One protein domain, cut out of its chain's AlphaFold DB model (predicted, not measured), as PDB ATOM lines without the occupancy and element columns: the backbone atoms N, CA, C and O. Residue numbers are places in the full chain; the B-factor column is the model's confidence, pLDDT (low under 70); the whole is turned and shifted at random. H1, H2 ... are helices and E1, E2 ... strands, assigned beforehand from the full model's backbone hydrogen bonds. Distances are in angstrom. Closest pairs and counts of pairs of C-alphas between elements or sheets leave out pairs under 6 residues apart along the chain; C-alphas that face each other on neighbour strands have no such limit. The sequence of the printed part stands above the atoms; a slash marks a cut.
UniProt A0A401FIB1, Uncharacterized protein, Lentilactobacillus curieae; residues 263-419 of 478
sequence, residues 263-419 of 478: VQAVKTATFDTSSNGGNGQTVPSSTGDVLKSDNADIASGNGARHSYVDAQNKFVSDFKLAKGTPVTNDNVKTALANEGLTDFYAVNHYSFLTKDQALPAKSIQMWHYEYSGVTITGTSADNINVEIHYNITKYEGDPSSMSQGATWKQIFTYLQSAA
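What this domain is: This is residues 263 to 419 of the 478 residues of an uncharacterized protein of Lentilactobacillus curieae (UniProt A0A401FIB1). A long, strongly twisted sheet runs the length of an elongated domain; its spine is the long antiparallel hairpin of E7 and E8, with E6, E3 and E4 added beyond E7, and E1 and E2 on the other side of E8. H3 and H4 cover separate parts of one face, H2 packs by E1 and E3, and little E5 lies at one far end. The printed part has 157 residues, with four named helices and eight named strands in the order E1 E2 H1 E3 E4 H2 E5 H3 E6 E7 E8 H4; the class is mixed, helices and strands. The sheet is branched and mixed, only E1 and E8 being parallel neighbours. The whole is compact, with a radius of gyration of the C-alphas of 16.4 A, and spans 54 by 28 by 23 A.

Where its parts are: Find C-alpha 268 at (25.460, 165.086, 136.392), where E1, residues 268 to 272, begins. Next come E2 at 282 to 284, H1 at 290 to 293, E3 at 297 to 300 and E4 at 305 to 307. H2, residues 308 to 318, is 15.2 A long; E5 is 320 to 322, H3 is 329 to 338 with 14.5 A, and E6 is 343 to 348 with 17.6 A. E7, residues 364 to 377, starts at (36.914, 166.899, 105.658), is 37.0 A long and bends by 58 degrees at residue 372. E8, 385 to 397, is 37.6 A long, and H4, 408 to 419, runs 16.3 A to C-alpha 419 at (47.317, 159.622, 105.828).

How they stand to each other: Look first at the meander E6 E7 E8, each strand the antiparallel neighbour of the one before: N 370 and O 391 are 2.9 A apart, N 346 and O 367 2.9 A. On the other side of E8 from E7 are E1, parallel, with N 270 and O 386 2.8 A apart, and E2, antiparallel, with N 283 and O 392 2.9 A apart. E3 and E6 are antiparallel neighbours, with N 299 and O 345 within hydrogen-bond range at 2.9 A, and E3 forms a hairpin with E4, where N 298 and O 306 are 2.9 A apart. H3 and H4 are on the same face, at heights of 7.4 A and 8.4 A over the sheet; C-alphas of Gly 397 and Leu 415 are the closest of E8 and H4, 6.0 A. H2 is on the sheet, H1 only grazes it, and they touch, closest at the C-alphas of Lys 292 and Val 309, 5.9 A. H2 and H3 only just touch, with 3 pairs of C-alphas within 8 A, and only at their ends; the closest are those of Phe 315 and Leu 336, 6.3 A. E5 pairs with no named strand, but residues 263 to 264 pair antiparallel with its residues 320 to 321. In H2, H3 and H4 every O i to N i+4 pair is within hydrogen-bond range; H1 is too short for one.

The domain as a whole: The C-alphas farthest apart, of Gly 324 and Ser 401, are 54.2 A apart. The printed part has no cut, and E6 to E7 is the long link. Mean pLDDT of the printed part is 77.5; look for values under 70 at residues 301 to 304, 349 to 363, 379 to 383 and 400 to 406 of this model.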
ATOM      1  N   VAL A 263      16.848 154.061 141.190       72.50
ATOM      2  CA  VAL A 263      17.021 155.513 141.284       72.50
ATOM      3  C   VAL A 263      17.927 155.999 140.159       72.50
ATOM      4  O   VAL A 263      18.655 155.211 139.551       72.50
ATOM      5  N   GLN A 264      17.860 157.297 139.860       75.81
ATOM      6  CA  GLN A 264      18.805 157.940 138.953       75.81
ATOM      7  C   GLN A 264      20.229 157.676 139.456       75.81
ATOM      8  O   GLN A 264      20.518 157.949 140.616       75.81
ATOM      9  N   ALA A 265      21.088 157.084 138.622       79.62
ATOM     10  CA  ALA A 265      22.396 156.615 139.080       79.62
ATOM     11  C   ALA A 265      23.407 157.757 139.238       79.62
ATOM     12  O   ALA A 265      24.310 157.668 140.063       79.62
ATOM     13  N   VAL A 266      23.258 158.821 138.447       78.38
ATOM     14  CA  VAL A 266      24.153 159.982 138.430       78.38
ATOM     15  C   VAL A 266      23.344 161.271 138.397       78.38
ATOM     16  O   VAL A 266      22.308 161.349 137.739       78.38
ATOM     17  N   LYS A 267      23.824 162.291 139.102       79.62
ATOM     18  CA  LYS A 267      23.232 163.630 139.137       79.62
ATOM     19  C   LYS A 267      23.632 164.443 137.914       79.62
ATOM     20  O   LYS A 267      22.786 165.082 137.295       79.62
ATOM     21  N   THR A 268      24.920 164.421 137.578       81.19
ATOM     22  CA  THR A 268      25.460 165.086 136.392       81.19
ATOM     23  C   THR A 268      26.454 164.182 135.678       81.19
ATOM     24  O   THR A 268      27.138 163.368 136.304       81.19
ATOM     25  N   ALA A 269      26.504 164.322 134.357       86.44
ATOM     26  CA  ALA A 269      27.497 163.684 133.514       86.44
ATOM     27  C   ALA A 269      28.198 164.755 132.679       86.44
ATOM     28  O   ALA A 269      27.535 165.534 131.989       86.44
ATOM     29  N   THR A 270      29.522 164.793 132.759       89.38
ATOM     30  CA  THR A 270      30.386 165.601 131.899       89.38
ATOM     31  C   THR A 270      31.096 164.693 130.904       89.38
ATOM     32  O   THR A 270      31.382 163.529 131.188       89.38
ATOM     33  N   PHE A 271      31.328 165.214 129.706       93.81
ATOM     34  CA  PHE A 271      31.915 164.469 128.603       93.81
ATOM     35  C   PHE A 271      33.099 165.251 128.056       93.81
ATOM     36  O   PHE A 271      32.933 166.367 127.563       93.81
ATOM     37  N   ASP A 272      34.276 164.644 128.110       90.19
ATOM     38  CA  ASP A 272      35.500 165.263 127.629       90.19
ATOM     39  C   ASP A 272      35.699 164.906 126.162       90.19
ATOM     40  O   ASP A 272      36.225 163.856 125.809       90.19
ATOM     41  N   THR A 273      35.222 165.777 125.279       91.12
ATOM     42  CA  THR A 273      35.300 165.573 123.823       91.12
ATOM     43  C   THR A 273      36.321 166.474 123.142       91.12
ATOM     44  O   THR A 273      36.533 166.390 121.933       91.12
ATOM     45  N   SER A 274      37.007 167.313 123.913       85.19
ATOM     46  CA  SER A 274      38.065 168.181 123.408       85.19
ATOM     47  C   SER A 274      39.374 167.410 123.216       85.19
ATOM     48  O   SER A 274      39.713 166.521 123.996       85.19
ATOM     49  N   SER A 275      40.137 167.750 122.173       84.50
ATOM     50  CA  SER A 275      41.483 167.208 121.951       84.50
ATOM     51  C   SER A 275      42.359 168.178 121.159       84.50
ATOM     52  O   SER A 275      41.873 168.901 120.291       84.50
ATOM     53  N   ASN A 276      43.670 168.125 121.410       77.62
ATOM     54  CA  ASN A 276      44.694 168.868 120.662       77.62
ATOM     55  C   ASN A 276      45.475 167.967 119.681       77.62
ATOM     56  O   ASN A 276      46.567 168.321 119.238       77.62
ATOM     57  N   GLY A 277      44.947 166.776 119.377       75.38
ATOM     58  CA  GLY A 277      45.610 165.787 118.527       75.38
ATOM     59  C   GLY A 277      45.724 166.248 117.073       75.38
ATOM     60  O   GLY A 277      44.748 166.696 116.464       75.38
ATOM     61  N   GLY A 278      46.923 166.116 116.503       75.12
ATOM     62  CA  GLY A 278      47.165 166.378 115.081       75.12
ATOM     63  C   GLY A 278      46.590 165.293 114.160       75.12
ATOM     64  O   GLY A 278      46.139 164.240 114.610       75.12
ATOM     65  N   ASN A 279      46.645 165.526 112.843       83.12
ATOM     66  CA  ASN A 279      46.215 164.544 111.841       83.12
ATOM     67  C   ASN A 279      46.952 163.198 112.026       83.12
ATOM     68  O   ASN A 279      48.185 163.142 112.060       83.12
ATOM     69  N   GLY A 280      46.193 162.113 112.155       80.56
ATOM     70  CA  GLY A 280      46.676 160.752 112.371       80.56
ATOM     71  C   GLY A 280      47.196 160.441 113.771       80.56
ATOM     72  O   GLY A 280      47.796 159.381 113.953       80.56
ATOM     73  N   GLN A 281      46.990 161.328 114.748       79.81
ATOM     74  CA  GLN A 281      47.323 161.070 116.148       79.81
ATOM     75  C   GLN A 281      46.091 160.609 116.927       79.81
ATOM     76  O   GLN A 281      44.999 161.149 116.748       79.81
ATOM     77  N   THR A 282      46.298 159.635 117.813       87.81
ATOM     78  CA  THR A 282      45.349 159.251 118.860       87.81
ATOM     79  C   THR A 282      45.842 159.846 120.169       87.81
ATOM     80  O   THR A 282      46.958 159.540 120.592       87.81
ATOM     81  N   VAL A 283      45.039 160.701 120.793       79.62
ATOM     82  CA  VAL A 283      45.370 161.344 122.072       79.62
ATOM     83  C   VAL A 283      44.216 161.179 123.062       79.62
ATOM     84  O   VAL A 283      43.063 161.130 122.629       79.62
ATOM     85  N   PRO A 284      44.485 161.102 124.375       85.44
ATOM     86  CA  PRO A 284      43.433 161.198 125.381       85.44
ATOM     87  C   PRO A 284      42.687 162.533 125.282       85.44
ATOM     88  O   PRO A 284      43.265 163.553 124.887       85.44
ATOM     89  N   SER A 285      41.413 162.526 125.654       87.56
ATOM     90  CA  SER A 285      40.586 163.720 125.750       87.56
ATOM     91  C   SER A 285      41.110 164.683 126.811       87.56
ATOM     92  O   SER A 285      41.631 164.277 127.848       87.56
ATOM     93  N   SER A 286      40.944 165.975 126.551       85.38
ATOM     94  CA  SER A 286      41.104 167.036 127.542       85.38
ATOM     95  C   SER A 286      39.738 167.505 128.033       85.38
ATOM     96  O   SER A 286      38.758 167.397 127.295       85.38
ATOM     97  N   THR A 287      39.697 168.108 129.223       85.38
ATOM     98  CA  THR A 287      38.466 168.647 129.808       85.38
ATOM     99  C   THR A 287      37.722 169.567 128.840       85.38
ATOM    100  O   THR A 287      38.311 170.503 128.289       85.38
ATOM    101  N   GLY A 288      36.422 169.323 128.672       81.38
ATOM    102  CA  GLY A 288      35.524 170.185 127.904       81.38
ATOM    103  C   GLY A 288      34.785 169.469 126.777       81.38
ATOM    104  O   GLY A 288      35.319 168.580 126.110       81.38
ATOM    105  N   ASP A 289      33.557 169.922 126.525       87.38
ATOM    106  CA  ASP A 289      32.601 169.242 125.653       87.38
ATOM    107  C   ASP A 289      32.332 170.011 124.350       87.38
ATOM    108  O   ASP A 289      31.302 170.674 124.187       87.38
ATOM    109  N   VAL A 290      33.283 169.932 123.417       82.62
ATOM    110  CA  VAL A 290      33.206 170.619 122.118       82.62
ATOM    111  C   VAL A 290      32.063 170.091 121.247       82.62
ATOM    112  O   VAL A 290      31.427 170.842 120.514       82.62
ATOM    113  N   LEU A 291      31.731 168.800 121.354       85.69
ATOM    114  CA  LEU A 291      30.625 168.224 120.581       85.69
ATOM    115  C   LEU A 291      29.266 168.785 121.013       85.69
ATOM    116  O   LEU A 291      28.367 168.928 120.183       85.69
ATOM    117  N   LYS A 292      29.104 169.127 122.297       83.25
ATOM    118  CA  LYS A 292      27.887 169.769 122.803       83.25
ATOM    119  C   LYS A 292      27.802 171.238 122.415       83.25
ATOM    120  O   LYS A 292      26.724 171.667 122.009       83.25
ATOM    121  N   SER A 293      28.893 172.002 122.539       76.56
ATOM    122  CA  SER A 293      28.893 173.441 122.210       76.56
ATOM    123  C   SER A 293      28.479 173.700 120.769       76.56
ATOM    124  O   SER A 293      27.756 174.648 120.476       76.56
ATOM    125  N   ASP A 294      28.890 172.804 119.891       73.81
ATOM    126  CA  ASP A 294      28.707 172.934 118.457       73.81
ATOM    127  C   ASP A 294      27.514 172.086 117.956       73.81
ATOM    128  O   ASP A 294      27.302 171.963 116.749       73.81
ATOM    129  N   ASN A 295      26.743 171.492 118.881       72.88
ATOM    130  CA  ASN A 295      25.538 170.698 118.633       72.88
ATOM    131  C   ASN A 295      25.735 169.593 117.574       72.88
ATOM    132  O   ASN A 295      25.043 169.549 116.556       72.88
ATOM    133  N   ALA A 296      26.713 168.717 117.813       77.62
ATOM    134  CA  ALA A 296      27.173 167.746 116.834       77.62
ATOM    135  C   ALA A 296      26.193 166.619 116.510       77.62
ATOM    136  O   ALA A 296      25.591 166.029 117.405       77.62
ATOM    137  N   ASP A 297      26.152 166.215 115.240       78.50
ATOM    138  CA  ASP A 297      25.723 164.870 114.869       78.50
ATOM    139  C   ASP A 297      26.900 163.896 114.963       78.50
ATOM    140  O   ASP A 297      28.003 164.152 114.462       78.50
ATOM    141  N   ILE A 298      26.634 162.732 115.545       82.94
ATOM    142  CA  ILE A 298      27.581 161.624 115.616       82.94
ATOM    143  C   ILE A 298      27.021 160.397 114.904       82.94
ATOM    144  O   ILE A 298      25.820 160.255 114.653       82.94
ATOM    145  N   ALA A 299      27.918 159.482 114.571       81.06
ATOM    146  CA  ALA A 299      27.554 158.147 114.153       81.06
ATOM    147  C   ALA A 299      28.210 157.126 115.059       81.06
ATOM    148  O   ALA A 299      29.432 156.991 115.062       81.06
ATOM    149  N   SER A 300      27.393 156.383 115.792       75.88
ATOM    150  CA  SER A 300      27.881 155.261 116.592       75.88
ATOM    151  C   SER A 300      28.568 154.205 115.715       75.88
ATOM    152  O   SER A 300      28.328 154.113 114.505       75.88
ATOM    153  N   GLY A 301      29.411 153.367 116.315       58.25
ATOM    154  CA  GLY A 301      30.208 152.345 115.628       58.25
ATOM    155  C   GLY A 301      29.392 151.324 114.824       58.25
ATOM    156  O   GLY A 301      29.939 150.658 113.941       58.25
ATOM    157  N   ASN A 302      28.078 151.238 115.070       54.81
ATOM    158  CA  ASN A 302      27.122 150.423 114.313       54.81
ATOM    159  C   ASN A 302      26.582 151.111 113.031       54.81
ATOM    160  O   ASN A 302      25.884 150.475 112.241       54.81
ATOM    161  N   GLY A 303      26.923 152.384 112.804       56.56
ATOM    162  CA  GLY A 303      26.560 153.172 111.624       56.56
ATOM    163  C   GLY A 303      25.289 154.021 111.751       56.56
ATOM    164  O   GLY A 303      24.974 154.743 110.803       56.56
ATOM    165  N   ALA A 304      24.570 153.973 112.878       63.62
ATOM    166  CA  ALA A 304      23.408 154.827 113.124       63.62
ATOM    167  C   ALA A 304      23.836 156.273 113.418       63.62
ATOM    168  O   ALA A 304      24.694 156.495 114.274       63.62
ATOM    169  N   ARG A 305      23.227 157.237 112.712       73.50
ATOM    170  CA  ARG A 305      23.413 158.680 112.928       73.50
ATOM    171  C   ARG A 305      22.412 159.197 113.960       73.50
ATOM    172  O   ARG A 305      21.225 158.895 113.838       73.50
ATOM    173  N   HIS A 306      22.872 159.996 114.913       74.19
ATOM    174  CA  HIS A 306      22.026 160.669 115.898       74.19
ATOM    175  C   HIS A 306      22.698 161.943 116.431       74.19
ATOM    176  O   HIS A 306      23.914 162.102 116.320       74.19
ATOM    177  N   SER A 307      21.895 162.830 117.021       83.69
ATOM    178  CA  SER A 307      22.371 164.019 117.736       83.69
ATOM    179  C   SER A 307      23.165 163.604 118.975       83.69
ATOM    180  O   SER A 307      22.710 162.775 119.769       83.69
ATOM    181  N   TYR A 308      24.344 164.193 119.149       84.81
ATOM    182  CA  TYR A 308      25.190 163.983 120.320       84.81
ATOM    183  C   TYR A 308      24.510 164.467 121.604       84.81
ATOM    184  O   TYR A 308      24.493 163.754 122.606       84.81
ATOM    185  N   VAL A 309      23.890 165.650 121.563       81.56
ATOM    186  CA  VAL A 309      23.206 166.245 122.721       81.56
ATOM    187  C   VAL A 309      22.032 165.372 123.172       81.56
ATOM    188  O   VAL A 309      21.826 165.180 124.372       81.56
ATOM    189  N   ASP A 310      21.300 164.777 122.227       82.75
ATOM    190  CA  ASP A 310      20.208 163.852 122.546       82.75
ATOM    191  C   ASP A 310      20.735 162.573 123.203       82.75
ATOM    192  O   ASP A 310      20.177 162.127 124.207       82.75
ATOM    193  N   ALA A 311      21.834 162.014 122.687       85.50
ATOM    194  CA  ALA A 311      22.475 160.835 123.262       85.50
ATOM    195  C   ALA A 311      22.975 161.095 124.697       85.50
ATOM    196  O   ALA A 311      22.760 160.268 125.585       85.50
ATOM    197  N   GLN A 312      23.566 162.266 124.966       87.62
ATOM    198  CA  GLN A 312      23.973 162.665 126.319       87.62
ATOM    199  C   GLN A 312      22.786 162.798 127.275       87.62
ATOM    200  O   GLN A 312      22.805 162.252 128.381       87.62
ATOM    201  N   ASN A 313      21.744 163.521 126.856       83.75
ATOM    202  CA  ASN A 313      20.542 163.711 127.666       83.75
ATOM    203  C   ASN A 313      19.886 162.364 127.977       83.75
ATOM    204  O   ASN A 313      19.453 162.122 129.108       83.75
ATOM    205  N   LYS A 314      19.864 161.461 126.992       80.62
ATOM    206  CA  LYS A 314      19.307 160.125 127.148       80.62
ATOM    207  C   LYS A 314      20.137 159.275 128.105       80.62
ATOM    208  O   LYS A 314      19.544 158.714 129.022       80.62
ATOM    209  N   PHE A 315      21.470 159.294 128.007       87.00
ATOM    210  CA  PHE A 315      22.361 158.656 128.985       87.00
ATOM    211  C   PHE A 315      22.047 159.120 130.411       87.00
ATOM    212  O   PHE A 315      21.790 158.290 131.284       87.00
ATOM    213  N   VAL A 316      21.991 160.439 130.639       82.50
ATOM    214  CA  VAL A 316      21.682 160.989 131.965       82.50
ATOM    215  C   VAL A 316      20.297 160.551 132.424       82.50
ATOM    216  O   VAL A 316      20.143 160.208 133.583       82.50
ATOM    217  N   SER A 317      19.290 160.502 131.552       78.12
ATOM    218  CA  SER A 317      17.919 160.142 131.950       78.12
ATOM    219  C   SER A 317      17.676 158.637 132.158       78.12
ATOM    220  O   SER A 317      16.873 158.252 133.013       78.12
ATOM    221  N   ASP A 318      18.356 157.777 131.395       76.38
ATOM    222  CA  ASP A 318      18.138 156.327 131.380       76.38
ATOM    223  C   ASP A 318      19.145 155.566 132.254       76.38
ATOM    224  O   ASP A 318      18.871 154.422 132.630       76.38
ATOM    225  N   PHE A 319      20.271 156.179 132.644       84.00
ATOM    226  CA  PHE A 319      21.236 155.540 133.533       84.00
ATOM    227  C   PHE A 319      20.711 155.471 134.975       84.00
ATOM    228  O   PHE A 319      20.954 156.341 135.814       84.00
ATOM    229  N   LYS A 320      19.965 154.403 135.260       83.44
ATOM    230  CA  LYS A 320      19.358 154.116 136.562       83.44
ATOM    231  C   LYS A 320      19.918 152.824 137.135       83.44
ATOM    232  O   LYS A 320      20.121 151.852 136.414       83.44
ATOM    233  N   LEU A 321      20.116 152.804 138.447       75.69
ATOM    234  CA  LEU A 321      20.591 151.636 139.185       75.69
ATOM    235  C   LEU A 321      19.680 151.376 140.384       75.69
ATOM    236  O   LEU A 321      19.027 152.286 140.893       75.69
ATOM    237  N   ALA A 322      19.627 150.129 140.850       75.62
ATOM    238  CA  ALA A 322      18.933 149.801 142.091       75.62
ATOM    239  C   ALA A 322      19.517 150.624 143.253       75.62
ATOM    240  O   ALA A 322      20.739 150.759 143.366       75.62
ATOM    241  N   LYS A 323      18.658 151.178 144.116       74.00
ATOM    242  CA  LYS A 323      19.080 152.006 145.255       74.00
ATOM    243  C   LYS A 323      20.161 151.298 146.084       74.00
ATOM    244  O   LYS A 323      19.963 150.169 146.518       74.00
ATOM    245  N   GLY A 324      21.284 151.983 146.311       71.25
ATOM    246  CA  GLY A 324      22.445 151.451 147.039       71.25
ATOM    247  C   GLY A 324      23.485 150.734 146.169       71.25
ATOM    248  O   GLY A 324      24.548 150.391 146.675       71.25
ATOM    249  N   THR A 325      23.223 150.541 144.871       77.69
ATOM    250  CA  THR A 325      24.220 150.005 143.930       77.69
ATOM    251  C   THR A 325      25.274 151.072 143.623       77.69
ATOM    252  O   THR A 325      24.894 152.192 143.268       77.69
ATOM    253  N   PRO A 326      26.578 150.760 143.714       78.31
ATOM    254  CA  PRO A 326      27.621 151.714 143.363       78.31
ATOM    255  C   PRO A 326      27.644 151.986 141.854       78.31
ATOM    256  O   PRO A 326      27.484 151.083 141.027       78.31
ATOM    257  N   VAL A 327      27.897 153.240 141.483       83.06
ATOM    258  CA  VAL A 327      28.274 153.596 140.110       83.06
ATOM    259  C   VAL A 327      29.706 153.120 139.884       83.06
ATOM    260  O   VAL A 327      30.580 153.340 140.718       83.06
ATOM    261  N   THR A 328      29.933 152.415 138.783       85.31
ATOM    262  CA  THR A 328      31.214 151.794 138.435       85.31
ATOM    263  C   THR A 328      31.530 152.075 136.974       85.31
ATOM    264  O   THR A 328      30.642 152.387 136.183       85.31
ATOM    265  N   ASN A 329      32.792 151.915 136.584       77.94
ATOM    266  CA  ASN A 329      33.185 152.035 135.183       77.94
ATOM    267  C   ASN A 329      32.356 151.127 134.253       77.94
ATOM    268  O   ASN A 329      31.974 151.549 133.166       77.94
ATOM    269  N   ASP A 330      32.020 149.913 134.690       78.06
ATOM    270  CA  ASP A 330      31.334 148.929 133.847       78.06
ATOM    271  C   ASP A 330      29.865 149.278 133.605       78.06
ATOM    272  O   ASP A 330      29.372 149.167 132.477       78.06
ATOM    273  N   ASN A 331      29.156 149.743 134.641       84.69
ATOM    274  CA  ASN A 331      27.760 150.149 134.482       84.69
ATOM    275  C   ASN A 331      27.623 151.490 133.738       84.69
ATOM    276  O   ASN A 331      26.704 151.621 132.929       84.69
ATOM    277  N   VAL A 332      28.581 152.414 133.893       85.94
ATOM    278  CA  VAL A 332      28.678 153.632 133.070       85.94
ATOM    279  C   VAL A 332      28.940 153.275 131.609       85.94
ATOM    280  O   VAL A 332      28.182 153.691 130.736       85.94
ATOM    281  N   LYS A 333      29.958 152.452 131.324       89.31
ATOM    282  CA  LYS A 333      30.294 152.027 129.958       89.31
ATOM    283  C   LYS A 333      29.126 151.307 129.280       89.31
ATOM    284  O   LYS A 333      28.859 151.546 128.107       89.31
ATOM    285  N   THR A 334      28.402 150.464 130.017       86.12
ATOM    286  CA  THR A 334      27.204 149.774 129.508       86.12
ATOM    287  C   THR A 334      26.089 150.762 129.167       86.12
ATOM    288  O   THR A 334      25.494 150.673 128.094       86.12
ATOM    289  N   ALA A 335      25.823 151.732 130.045       85.44
ATOM    290  CA  ALA A 335      24.830 152.767 129.787       85.44
ATOM    291  C   ALA A 335      25.224 153.662 128.596       85.44
ATOM    292  O   ALA A 335      24.377 153.957 127.761       85.44
ATOM    293  N   LEU A 336      26.506 154.010 128.445       88.00
ATOM    294  CA  LEU A 336      27.012 154.742 127.278       88.00
ATOM    295  C   LEU A 336      26.873 153.941 125.979       88.00
ATOM    296  O   LEU A 336      26.536 154.509 124.941       88.00
ATOM    297  N   ALA A 337      27.098 152.626 126.024       87.38
ATOM    298  CA  ALA A 337      26.977 151.766 124.849       87.38
ATOM    299  C   ALA A 337      25.541 151.749 124.302       87.38
ATOM    300  O   ALA A 337      25.352 151.753 123.085       87.38
ATOM    301  N   ASN A 338      24.538 151.795 125.188       83.38
ATOM    302  CA  ASN A 338      23.123 151.861 124.805       83.38
ATOM    303  C   ASN A 338      22.776 153.144 124.037       83.38
ATOM    304  O   ASN A 338      21.899 153.115 123.176       83.38
ATOM    305  N   GLU A 339      23.492 154.236 124.312       85.50
ATOM    306  CA  GLU A 339      23.325 155.520 123.621       85.50
ATOM    307  C   GLU A 339      24.294 155.702 122.444       85.50
ATOM    308  O   GLU A 339      24.299 156.743 121.796       85.50
ATOM    309  N   GLY A 340      25.115 154.690 122.135       87.19
ATOM    310  CA  GLY A 340      26.091 154.753 121.047       87.19
ATOM    311  C   GLY A 340      27.317 155.619 121.347       87.19
ATOM    312  O   GLY A 340      28.026 155.993 120.418       87.19
ATOM    313  N   LEU A 341      27.586 155.900 122.624       91.19
ATOM    314  CA  LEU A 341      28.631 156.818 123.080       91.19
ATOM    315  C   LEU A 341      29.948 156.121 123.455       91.19
ATOM    316  O   LEU A 341      30.824 156.763 124.004       91.19
ATOM    317  N   THR A 342      30.132 154.823 123.186       91.31
ATOM    318  CA  THR A 342      31.399 154.125 123.509       91.31
ATOM    319  C   THR A 342      32.404 154.041 122.362       91.31
ATOM    320  O   THR A 342      33.591 153.851 122.608       91.31
ATOM    321  N   ASP A 343      31.928 154.120 121.123       90.69
ATOM    322  CA  ASP A 343      32.717 154.078 119.884       90.69
ATOM    323  C   ASP A 343      31.901 154.835 118.834       90.69
ATOM    324  O   ASP A 343      30.845 154.343 118.420       90.69
ATOM    325  N   PHE A 344      32.315 156.047 118.461       90.06
ATOM    326  CA  PHE A 344      31.552 156.886 117.534       90.06
ATOM    327  C   PHE A 344      32.421 157.852 116.721       90.06
ATOM    328  O   PHE A 344      33.574 158.129 117.046       90.06
ATOM    329  N   TYR A 345      31.845 158.364 115.634       88.44
ATOM    330  CA  TYR A 345      32.500 159.242 114.666       88.44
ATOM    331  C   TYR A 345      31.775 160.590 114.575       88.44
ATOM    332  O   TYR A 345      30.544 160.613 114.577       88.44
ATOM    333  N   ALA A 346      32.521 161.686 114.425       85.38
ATOM    334  CA  ALA A 346      31.997 163.041 114.199       85.38
ATOM    335  C   ALA A 346      32.743 163.732 113.044       85.38
ATOM    336  O   ALA A 346      33.938 163.494 112.868       85.38
ATOM    337  N   VAL A 347      32.073 164.597 112.268       76.38
ATOM    338  CA  VAL A 347      32.663 165.314 111.112       76.38
ATOM    339  C   VAL A 347      32.329 166.799 111.111       76.38
ATOM    340  O   VAL A 347      31.222 167.187 111.475       76.38
ATOM    341  N   ASN A 348      33.287 167.618 110.667       70.56
ATOM    342  CA  ASN A 348      33.229 169.083 110.713       70.56
ATOM    343  C   ASN A 348      33.258 169.721 109.311       70.56
ATOM    344  O   ASN A 348      34.027 169.289 108.446       70.56
ATOM    345  N   HIS A 349      32.482 170.803 109.138       52.50
ATOM    346  CA  HIS A 349      32.926 171.976 108.373       52.50
ATOM    347  C   HIS A 349      32.337 173.285 108.968       52.50
ATOM    348  O   HIS A 349      31.190 173.622 108.704       52.50
ATOM    349  N   TYR A 350      33.106 174.000 109.801       42.38
ATOM    350  CA  TYR A 350      32.774 175.216 110.589       42.38
ATOM    351  C   TYR A 350      31.501 175.180 111.466       42.38
ATOM    352  O   TYR A 350      31.186 176.142 112.163       42.38
ATOM    353  N   SER A 351      30.794 174.060 111.477       44.31
ATOM    354  CA  SER A 351      29.755 173.630 112.411       44.31
ATOM    355  C   SER A 351      29.679 172.113 112.226       44.31
ATOM    356  O   SER A 351      29.841 171.632 111.095       44.31
ATOM    357  N   PHE A 352      29.488 171.327 113.284       46.66
ATOM    358  CA  PHE A 352      29.201 169.907 113.085       46.66
ATOM    359  C   PHE A 352      27.957 169.754 112.202       46.66
ATOM    360  O   PHE A 352      27.076 170.615 112.194       46.66
ATOM    361  N   LEU A 353      27.921 168.693 111.393       45.28
ATOM    362  CA  LEU A 353      26.814 168.489 110.460       45.28
ATOM    363  C   LEU A 353      25.491 168.477 111.225       45.28
ATOM    364  O   LEU A 353      25.369 167.797 112.238       45.28
ATOM    365  N   THR A 354      24.524 169.236 110.723       36.94
ATOM    366  CA  THR A 354      23.133 169.128 111.140       36.94
ATOM    367  C   THR A 354      22.432 168.077 110.283       36.94
ATOM    368  O   THR A 354      22.808 167.829 109.127       36.94
ATOM    369  N   LYS A 355      21.404 167.457 110.867       35.09
ATOM    370  CA  LYS A 355      20.547 166.452 110.236       35.09
ATOM    371  C   LYS A 355      20.203 166.865 108.797       35.09
ATOM    372  O   LYS A 355      19.717 167.965 108.563       35.09
ATOM    373  N   ASP A 356      20.461 165.956 107.856       36.62
ATOM    374  CA  ASP A 356      20.147 166.051 106.416       36.62
ATOM    375  C   ASP A 356      21.178 166.721 105.475       36.62
ATOM    376  O   ASP A 356      20.875 166.971 104.307       36.62
ATOM    377  N   GLN A 357      22.437 166.908 105.890       41.38
ATOM    378  CA  GLN A 357      23.509 167.349 104.976       41.38
ATOM    379  C   GLN A 357      24.244 166.178 104.282       41.38
ATOM    380  O   GLN A 357      24.668 165.199 104.910       41.38
ATOM    381  N   ALA A 358      24.434 166.292 102.962       47.25
ATOM    382  CA  ALA A 358      25.320 165.420 102.189       47.25
ATOM    383  C   ALA A 358      26.796 165.744 102.487       47.25
ATOM    384  O   ALA A 358      27.134 166.881 102.806       47.25
ATOM    385  N   LEU A 359      27.687 164.753 102.366       50.31
ATOM    386  CA  LEU A 359      29.128 164.968 102.550       50.31
ATOM    387  C   LEU A 359      29.638 166.024 101.548       50.31
ATOM    388  O   LEU A 359      29.374 165.875 100.350       50.31
ATOM    389  N   PRO A 360      30.357 167.070 101.993       49.22
ATOM    390  CA  PRO A 360      30.885 168.087 101.093       49.22
ATOM    391  C   PRO A 360      32.000 167.520 100.198       49.22
ATOM    392  O   PRO A 360      32.760 166.644 100.598       49.22
ATOM    393  N   ALA A 361      32.116 168.050  98.977       47.06
ATOM    394  CA  ALA A 361      33.089 167.639  97.955       47.06
ATOM    395  C   ALA A 361      34.508 168.230  98.159       47.06
ATOM    396  O   ALA A 361      35.195 168.534  97.186       47.06
ATOM    397  N   LYS A 362      34.913 168.488  99.411       57.91
ATOM    398  CA  LYS A 362      36.203 169.099  99.793       57.91
ATOM    399  C   LYS A 362      36.790 168.377 101.012       57.91
ATOM    400  O   LYS A 362      36.088 167.592 101.639       57.91
ATOM    401  N   SER A 363      38.055 168.672 101.342       69.75
ATOM    402  CA  SER A 363      38.757 168.136 102.522       69.75
ATOM    403  C   SER A 363      37.873 168.182 103.773       69.75
ATOM    404  O   SER A 363      37.392 169.253 104.148       69.75
ATOM    405  N   ILE A 364      37.650 167.025 104.399       75.81
ATOM    406  CA  ILE A 364      36.914 166.899 105.658       75.81
ATOM    407  C   ILE A 364      37.882 166.616 106.797       75.81
ATOM    408  O   ILE A 364      38.899 165.947 106.611       75.81
ATOM    409  N   GLN A 365      37.521 167.066 107.994       79.75
ATOM    410  CA  GLN A 365      38.111 166.581 109.236       79.75
ATOM    411  C   GLN A 365      37.117 165.616 109.884       79.75
ATOM    412  O   GLN A 365      35.927 165.928 109.996       79.75
ATOM    413  N   MET A 366      37.594 164.442 110.288       84.94
ATOM    414  CA  MET A 366      36.796 163.457 111.005       84.94
ATOM    415  C   MET A 366      37.505 162.994 112.268       84.94
ATOM    416  O   MET A 366      38.697 162.687 112.248       84.94
ATOM    417  N   TRP A 367      36.733 162.897 113.344       88.25
ATOM    418  CA  TRP A 367      37.171 162.426 114.646       88.25
ATOM    419  C   TRP A 367      36.512 161.090 114.952       88.25
ATOM    420  O   TRP A 367      35.340 160.875 114.637       88.25
ATOM    421  N   HIS A 368      37.276 160.208 115.577       91.25
ATOM    422  CA  HIS A 368      36.819 158.955 116.156       91.25
ATOM    423  C   HIS A 368      37.060 159.009 117.658       91.25
ATOM    424  O   HIS A 368      38.158 159.361 118.088       91.25
ATOM    425  N   TYR A 369      36.023 158.690 118.419       92.38
ATOM    426  CA  TYR A 369      36.004 158.711 119.872       92.38
ATOM    427  C   TYR A 369      35.821 157.282 120.368       92.38
ATOM    428  O   TYR A 369      34.814 156.641 120.059       92.38
ATOM    429  N   GLU A 370      36.781 156.796 121.145       91.38
ATOM    430  CA  GLU A 370      36.719 155.492 121.801       91.38
ATOM    431  C   GLU A 370      36.737 155.686 123.315       91.38
ATOM    432  O   GLU A 370      37.618 156.358 123.851       91.38
ATOM    433  N   TYR A 371      35.755 155.125 124.017       92.88
ATOM    434  CA  TYR A 371      35.657 155.239 125.471       92.88
ATOM    435  C   TYR A 371      36.927 154.713 126.148       92.88
ATOM    436  O   TYR A 371      37.291 153.546 125.982       92.88
ATOM    437  N   SER A 372      37.564 155.562 126.952       88.75
ATOM    438  CA  SER A 372      38.828 155.256 127.633       88.75
ATOM    439  C   SER A 372      38.670 155.074 129.144       88.75
ATOM    440  O   SER A 372      39.443 154.335 129.751       88.75
ATOM    441  N   GLY A 373      37.638 155.670 129.748       86.38
ATOM    442  CA  GLY A 373      37.363 155.529 131.172       86.38
ATOM    443  C   GLY A 373      36.366 156.555 131.697       86.38
ATOM    444  O   GLY A 373      35.836 157.378 130.951       86.38
ATOM    445  N   VAL A 374      36.125 156.499 133.004       92.62
ATOM    446  CA  VAL A 374      35.271 157.446 133.722       92.62
ATOM    447  C   VAL A 374      35.902 157.813 135.062       92.62
ATOM    448  O   VAL A 374      36.351 156.936 135.803       92.62
ATOM    449  N   THR A 375      35.886 159.099 135.397       88.62
ATOM    450  CA  THR A 375      36.128 159.584 136.757       88.62
ATOM    451  C   THR A 375      34.787 159.703 137.468       88.62
ATOM    452  O   THR A 375      33.873 160.369 136.985       88.62
ATOM    453  N   ILE A 376      34.647 159.053 138.621       88.56
ATOM    454  CA  ILE A 376      33.416 159.065 139.417       88.56
ATOM    455  C   ILE A 376      33.693 159.863 140.688       88.56
ATOM    456  O   ILE A 376      34.616 159.539 141.435       88.56
ATOM    457  N   THR A 377      32.901 160.903 140.938       82.69
ATOM    458  CA  THR A 377      33.030 161.760 142.125       82.69
ATOM    459  C   THR A 377      31.720 161.821 142.905       82.69
ATOM    460  O   THR A 377      30.636 161.678 142.343       82.69
ATOM    461  N   GLY A 378      31.820 162.039 144.217       78.69
ATOM    462  CA  GLY A 378      30.683 162.027 145.138       78.69
ATOM    463  C   GLY A 378      30.625 160.758 145.993       78.69
ATOM    464  O   GLY A 378      31.206 159.730 145.662       78.69
ATOM    465  N   THR A 379      29.951 160.856 147.140       62.41
ATOM    466  CA  THR A 379      29.944 159.812 148.184       62.41
ATOM    467  C   THR A 379      28.545 159.302 148.534       62.41
ATOM    468  O   THR A 379      28.415 158.346 149.295       62.41
ATOM    469  N   SER A 380      27.489 159.900 147.972       58.06
ATOM    470  CA  SER A 380      26.097 159.488 148.173       58.06
ATOM    471  C   SER A 380      25.351 159.398 146.845       58.06
ATOM    472  O   SER A 380      25.646 160.152 145.920       58.06
ATOM    473  N   ALA A 381      24.371 158.490 146.760       54.59
ATOM    474  CA  ALA A 381      23.610 158.199 145.538       54.59
ATOM    475  C   ALA A 381      22.969 159.445 144.887       54.59
ATOM    476  O   ALA A 381      22.853 159.500 143.669       54.59
ATOM    477  N   ASP A 382      22.636 160.469 145.679       60.31
ATOM    478  CA  ASP A 382      21.995 161.704 145.205       60.31
ATOM    479  C   ASP A 382      22.993 162.771 144.700       60.31
ATOM    480  O   ASP A 382      22.584 163.834 144.229       60.31
ATOM    481  N   ASN A 383      24.306 162.523 144.805       67.88
ATOM    482  CA  ASN A 383      25.369 163.470 144.444       67.88
ATOM    483  C   ASN A 383      26.505 162.845 143.614       67.88
ATOM    484  O   ASN A 383      27.589 163.425 143.550       67.88
ATOM    485  N   ILE A 384      26.282 161.685 142.986       82.62
ATOM    486  CA  ILE A 384      27.289 161.067 142.113       82.62
ATOM    487  C   ILE A 384      27.387 161.857 140.805       82.62
ATOM    488  O   ILE A 384      26.385 162.016 140.106       82.62
ATOM    489  N   ASN A 385      28.589 162.302 140.450       86.00
ATOM    490  CA  ASN A 385      28.891 162.894 139.150       86.00
ATOM    491  C   ASN A 385      29.891 162.011 138.407       86.00
ATOM    492  O   ASN A 385      30.796 161.436 139.019       86.00
ATOM    493  N   VAL A 386      29.722 161.915 137.094       91.06
ATOM    494  CA  VAL A 386      30.611 161.141 136.227       91.06
ATOM    495  C   VAL A 386      31.225 162.040 135.170       91.06
ATOM    496  O   VAL A 386      30.521 162.825 134.546       91.06
ATOM    497  N   GLU A 387      32.527 161.901 134.969       92.12
ATOM    498  CA  GLU A 387      33.280 162.568 133.912       92.12
ATOM    499  C   GLU A 387      33.836 161.499 132.978       92.12
ATOM    500  O   GLU A 387      34.549 160.591 133.409       92.12
ATOM    501  N   ILE A 388      33.431 161.561 131.716       96.25
ATOM    502  CA  ILE A 388      33.628 160.497 130.735       96.25
ATOM    503  C   ILE A 388      34.760 160.884 129.792       96.25
ATOM    504  O   ILE A 388      34.694 161.928 129.141       96.25
ATOM    505  N   HIS A 389      35.749 159.997 129.681       90.00
ATOM    506  CA  HIS A 389      37.002 160.224 128.964       90.00
ATOM    507  C   HIS A 389      37.086 159.386 127.694       90.00
ATOM    508  O   HIS A 389      36.746 158.196 127.692       90.00
ATOM    509  N   TYR A 390      37.662 159.948 126.634       94.19
ATOM    510  CA  TYR A 390      37.826 159.285 125.339       94.19
ATOM    511  C   TYR A 390      39.280 159.271 124.869       94.19
ATOM    512  O   TYR A 390      40.036 160.207 125.099       94.19
ATOM    513  N   ASN A 391      39.653 158.238 124.121       91.31
ATOM    514  CA  ASN A 391      40.769 158.312 123.190       91.31
ATOM    515  C   ASN A 391      40.232 158.868 121.870       91.31
ATOM    516  O   ASN A 391      39.308 158.299 121.283       91.31
ATOM    517  N   ILE A 392      40.798 159.981 121.414       91.12
ATOM    518  CA  ILE A 392      40.310 160.728 120.258       91.12
ATOM    519  C   ILE A 392      41.345 160.648 119.144       91.12
ATOM    520  O   ILE A 392      42.511 161.003 119.330       91.12
ATOM    521  N   THR A 393      40.916 160.186 117.972       91.38
ATOM    522  CA  THR A 393      41.753 160.111 116.770       91.38
ATOM    523  C   THR A 393      41.186 160.997 115.677       91.38
ATOM    524  O   THR A 393      40.010 160.876 115.338       91.38
ATOM    525  N   LYS A 394      42.023 161.845 115.076       86.50
ATOM    526  CA  LYS A 394      41.619 162.755 113.997       86.50
ATOM    527  C   LYS A 394      42.259 162.357 112.671       86.50
ATOM    528  O   LYS A 394      43.468 162.157 112.622       86.50
ATOM    529  N   TYR A 395      41.474 162.323 111.596       86.94
ATOM    530  CA  TYR A 395      42.000 162.300 110.231       86.94
ATOM    531  C   TYR A 395      41.437 163.435 109.383       86.94
ATOM    532  O   TYR A 395      40.269 163.803 109.508       86.94
ATOM    533  N   GLU A 396      42.273 163.952 108.491       83.50
ATOM    534  CA  GLU A 396      41.912 164.964 107.504       83.50
ATOM    535  C   GLU A 396      42.179 164.447 106.091       83.50
ATOM    536  O   GLU A 396      43.187 163.778 105.856       83.50
ATOM    537  N   GLY A 397      41.295 164.762 105.147       78.75
ATOM    538  CA  GLY A 397      41.518 164.447 103.739       78.75
ATOM    539  C   GLY A 397      40.254 164.509 102.894       78.75
ATOM    540  O   GLY A 397      39.167 164.804 103.387       78.75
ATOM    541  N   ASP A 398      40.401 164.231 101.601       80.12
ATOM    542  CA  ASP A 398      39.307 164.291 100.634       80.12
ATOM    543  C   ASP A 398      38.717 162.893 100.350       80.12
ATOM    544  O   ASP A 398      39.382 162.050  99.733       80.12
ATOM    545  N   PRO A 399      37.466 162.615 100.770       70.44
ATOM    546  CA  PRO A 399      36.785 161.359 100.493       70.44
ATOM    547  C   PRO A 399      36.055 161.365  99.139       70.44
ATOM    548  O   PRO A 399      35.281 160.445  98.880       70.44
ATOM    549  N   SER A 400      36.250 162.367  98.271       69.06
ATOM    550  CA  SER A 400      35.546 162.511  96.980       69.06
ATOM    551  C   SER A 400      35.704 161.313  96.034       69.06
ATOM    552  O   SER A 400      34.833 161.062  95.199       69.06
ATOM    553  N   SER A 401      36.773 160.529  96.192       67.38
ATOM    554  CA  SER A 401      37.014 159.282  95.455       67.38
ATOM    555  C   SER A 401      36.148 158.102  95.936       67.38
ATOM    556  O   SER A 401      36.082 157.065  95.268       67.38
ATOM    557  N   MET A 402      35.470 158.233  97.084       61.78
ATOM    558  CA  MET A 402      34.630 157.189  97.665       61.78
ATOM    559  C   MET A 402      33.236 157.145  97.027       61.78
ATOM    560  O   MET A 402      32.629 158.155  96.676       61.78
ATOM    561  N   SER A 403      32.668 155.941  96.923       54.62
ATOM    562  CA  SER A 403      31.295 155.755  96.444       54.62
ATOM    563  C   SER A 403      30.266 156.406  97.377       54.62
ATOM    564  O   SER A 403      30.337 156.217  98.594       54.62
ATOM    565  N   GLN A 404      29.245 157.067  96.817       53.50
ATOM    566  CA  GLN A 404      28.106 157.582  97.592       53.50
ATOM    567  C   GLN A 404      27.450 156.470  98.433       53.50
ATOM    568  O   GLN A 404      27.169 155.386  97.919       53.50
ATOM    569  N   GLY A 405      27.192 156.756  99.715       57.69
ATOM    570  CA  GLY A 405      26.610 155.807 100.675       57.69
ATOM    571  C   GLY A 405      27.617 155.079 101.575       57.69
ATOM    572  O   GLY A 405      27.219 154.171 102.301       57.69
ATOM    573  N   ALA A 406      28.899 155.458 101.548       66.19
ATOM    574  CA  ALA A 406      29.882 154.974 102.515       66.19
ATOM    575  C   ALA A 406      29.485 155.352 103.956       66.19
ATOM    576  O   ALA A 406      29.060 156.474 104.233       66.19
ATOM    577  N   THR A 407      29.633 154.402 104.878       74.19
ATOM    578  CA  THR A 407      29.469 154.644 106.319       74.19
ATOM    579  C   THR A 407      30.617 155.497 106.855       74.19
ATOM    580  O   THR A 407      31.723 155.468 106.314       74.19
ATOM    581  N   TRP A 408      30.397 156.206 107.961       75.88
ATOM    582  CA  TRP A 408      31.436 157.017 108.607       75.88
ATOM    583  C   TRP A 408      32.689 156.218 108.960       75.88
ATOM    584  O   TRP A 408      33.798 156.652 108.669       75.88
ATOM    585  N   LYS A 409      32.516 154.988 109.450       80.44
ATOM    586  CA  LYS A 409      33.620 154.054 109.700       80.44
ATOM    587  C   LYS A 409      34.431 153.736 108.440       80.44
ATOM    588  O   LYS A 409      35.659 153.691 108.484       80.44
ATOM    589  N   GLN A 410      33.764 153.533 107.300       81.38
ATOM    590  CA  GLN A 410      34.444 153.301 106.019       81.38
ATOM    591  C   GLN A 410      35.205 154.541 105.552       81.38
ATOM    592  O   GLN A 410      36.327 154.410 105.069       81.38
ATOM    593  N   ILE A 411      34.622 155.730 105.721       79.12
ATOM    594  CA  ILE A 411      35.284 156.997 105.391       79.12
ATOM    595  C   ILE A 411      36.507 157.191 106.293       79.12
ATOM    596  O   ILE A 411      37.577 157.539 105.810       79.12
ATOM    597  N   PHE A 412      36.396 156.871 107.582       83.12
ATOM    598  CA  PHE A 412      37.487 157.022 108.544       83.12
ATOM    599  C   PHE A 412      38.645 156.084 108.233       83.12
ATOM    600  O   PHE A 412      39.798 156.502 108.201       83.12
ATOM    601  N   THR A 413      38.329 154.835 107.893       86.56
ATOM    602  CA  THR A 413      39.319 153.842 107.454       86.56
ATOM    603  C   THR A 413      40.027 154.278 106.165       86.56
ATOM    604  O   THR A 413      41.236 154.085 106.016       86.56
ATOM    605  N   TYR A 414      39.288 154.884 105.229       85.31
ATOM    606  CA  TYR A 414      39.857 155.427 103.998       85.31
ATOM    607  C   TYR A 414      40.830 156.578 104.290       85.31
ATOM    608  O   TYR A 414      41.978 156.519 103.852       85.31
ATOM    609  N   LEU A 415      40.417 157.569 105.088       84.94
ATOM    610  CA  LEU A 415      41.268 158.705 105.461       84.94
ATOM    611  C   LEU A 415      42.510 158.260 106.246       84.94
ATOM    612  O   LEU A 415      43.610 158.737 105.983       84.94
ATOM    613  N   GLN A 416      42.362 157.279 107.139       87.88
ATOM    614  CA  GLN A 416      43.487 156.660 107.837       87.88
ATOM    615  C   GLN A 416      44.500 156.037 106.870       87.88
ATOM    616  O   GLN A 416      45.709 156.137 107.080       87.88
ATOM    617  N   SER A 417      44.018 155.365 105.825       84.00
ATOM    618  CA  SER A 417      44.882 154.732 104.824       84.00
ATOM    619  C   SER A 417      45.586 155.773 103.952       84.00
ATOM    620  O   SER A 417      46.769 155.618 103.661       84.00
ATOM    621  N   ALA A 418      44.895 156.859 103.593       79.69
ATOM    622  CA  ALA A 418      45.474 157.983 102.860       79.69
ATOM    623  C   ALA A 418      46.584 158.681 103.667       79.69
ATOM    624  O   ALA A 418      47.701 158.821 103.177       79.69
ATOM    625  N   ALA A 419      46.338 158.980 104.947       76.19
ATOM    626  CA  ALA A 419      47.317 159.622 105.828       76.19
ATOM    627  C   ALA A 419      48.589 158.782 106.071       76.19
ATOM    628  O   ALA A 419      49.643 159.328 106.401       76.19
TER     629      ALA A 419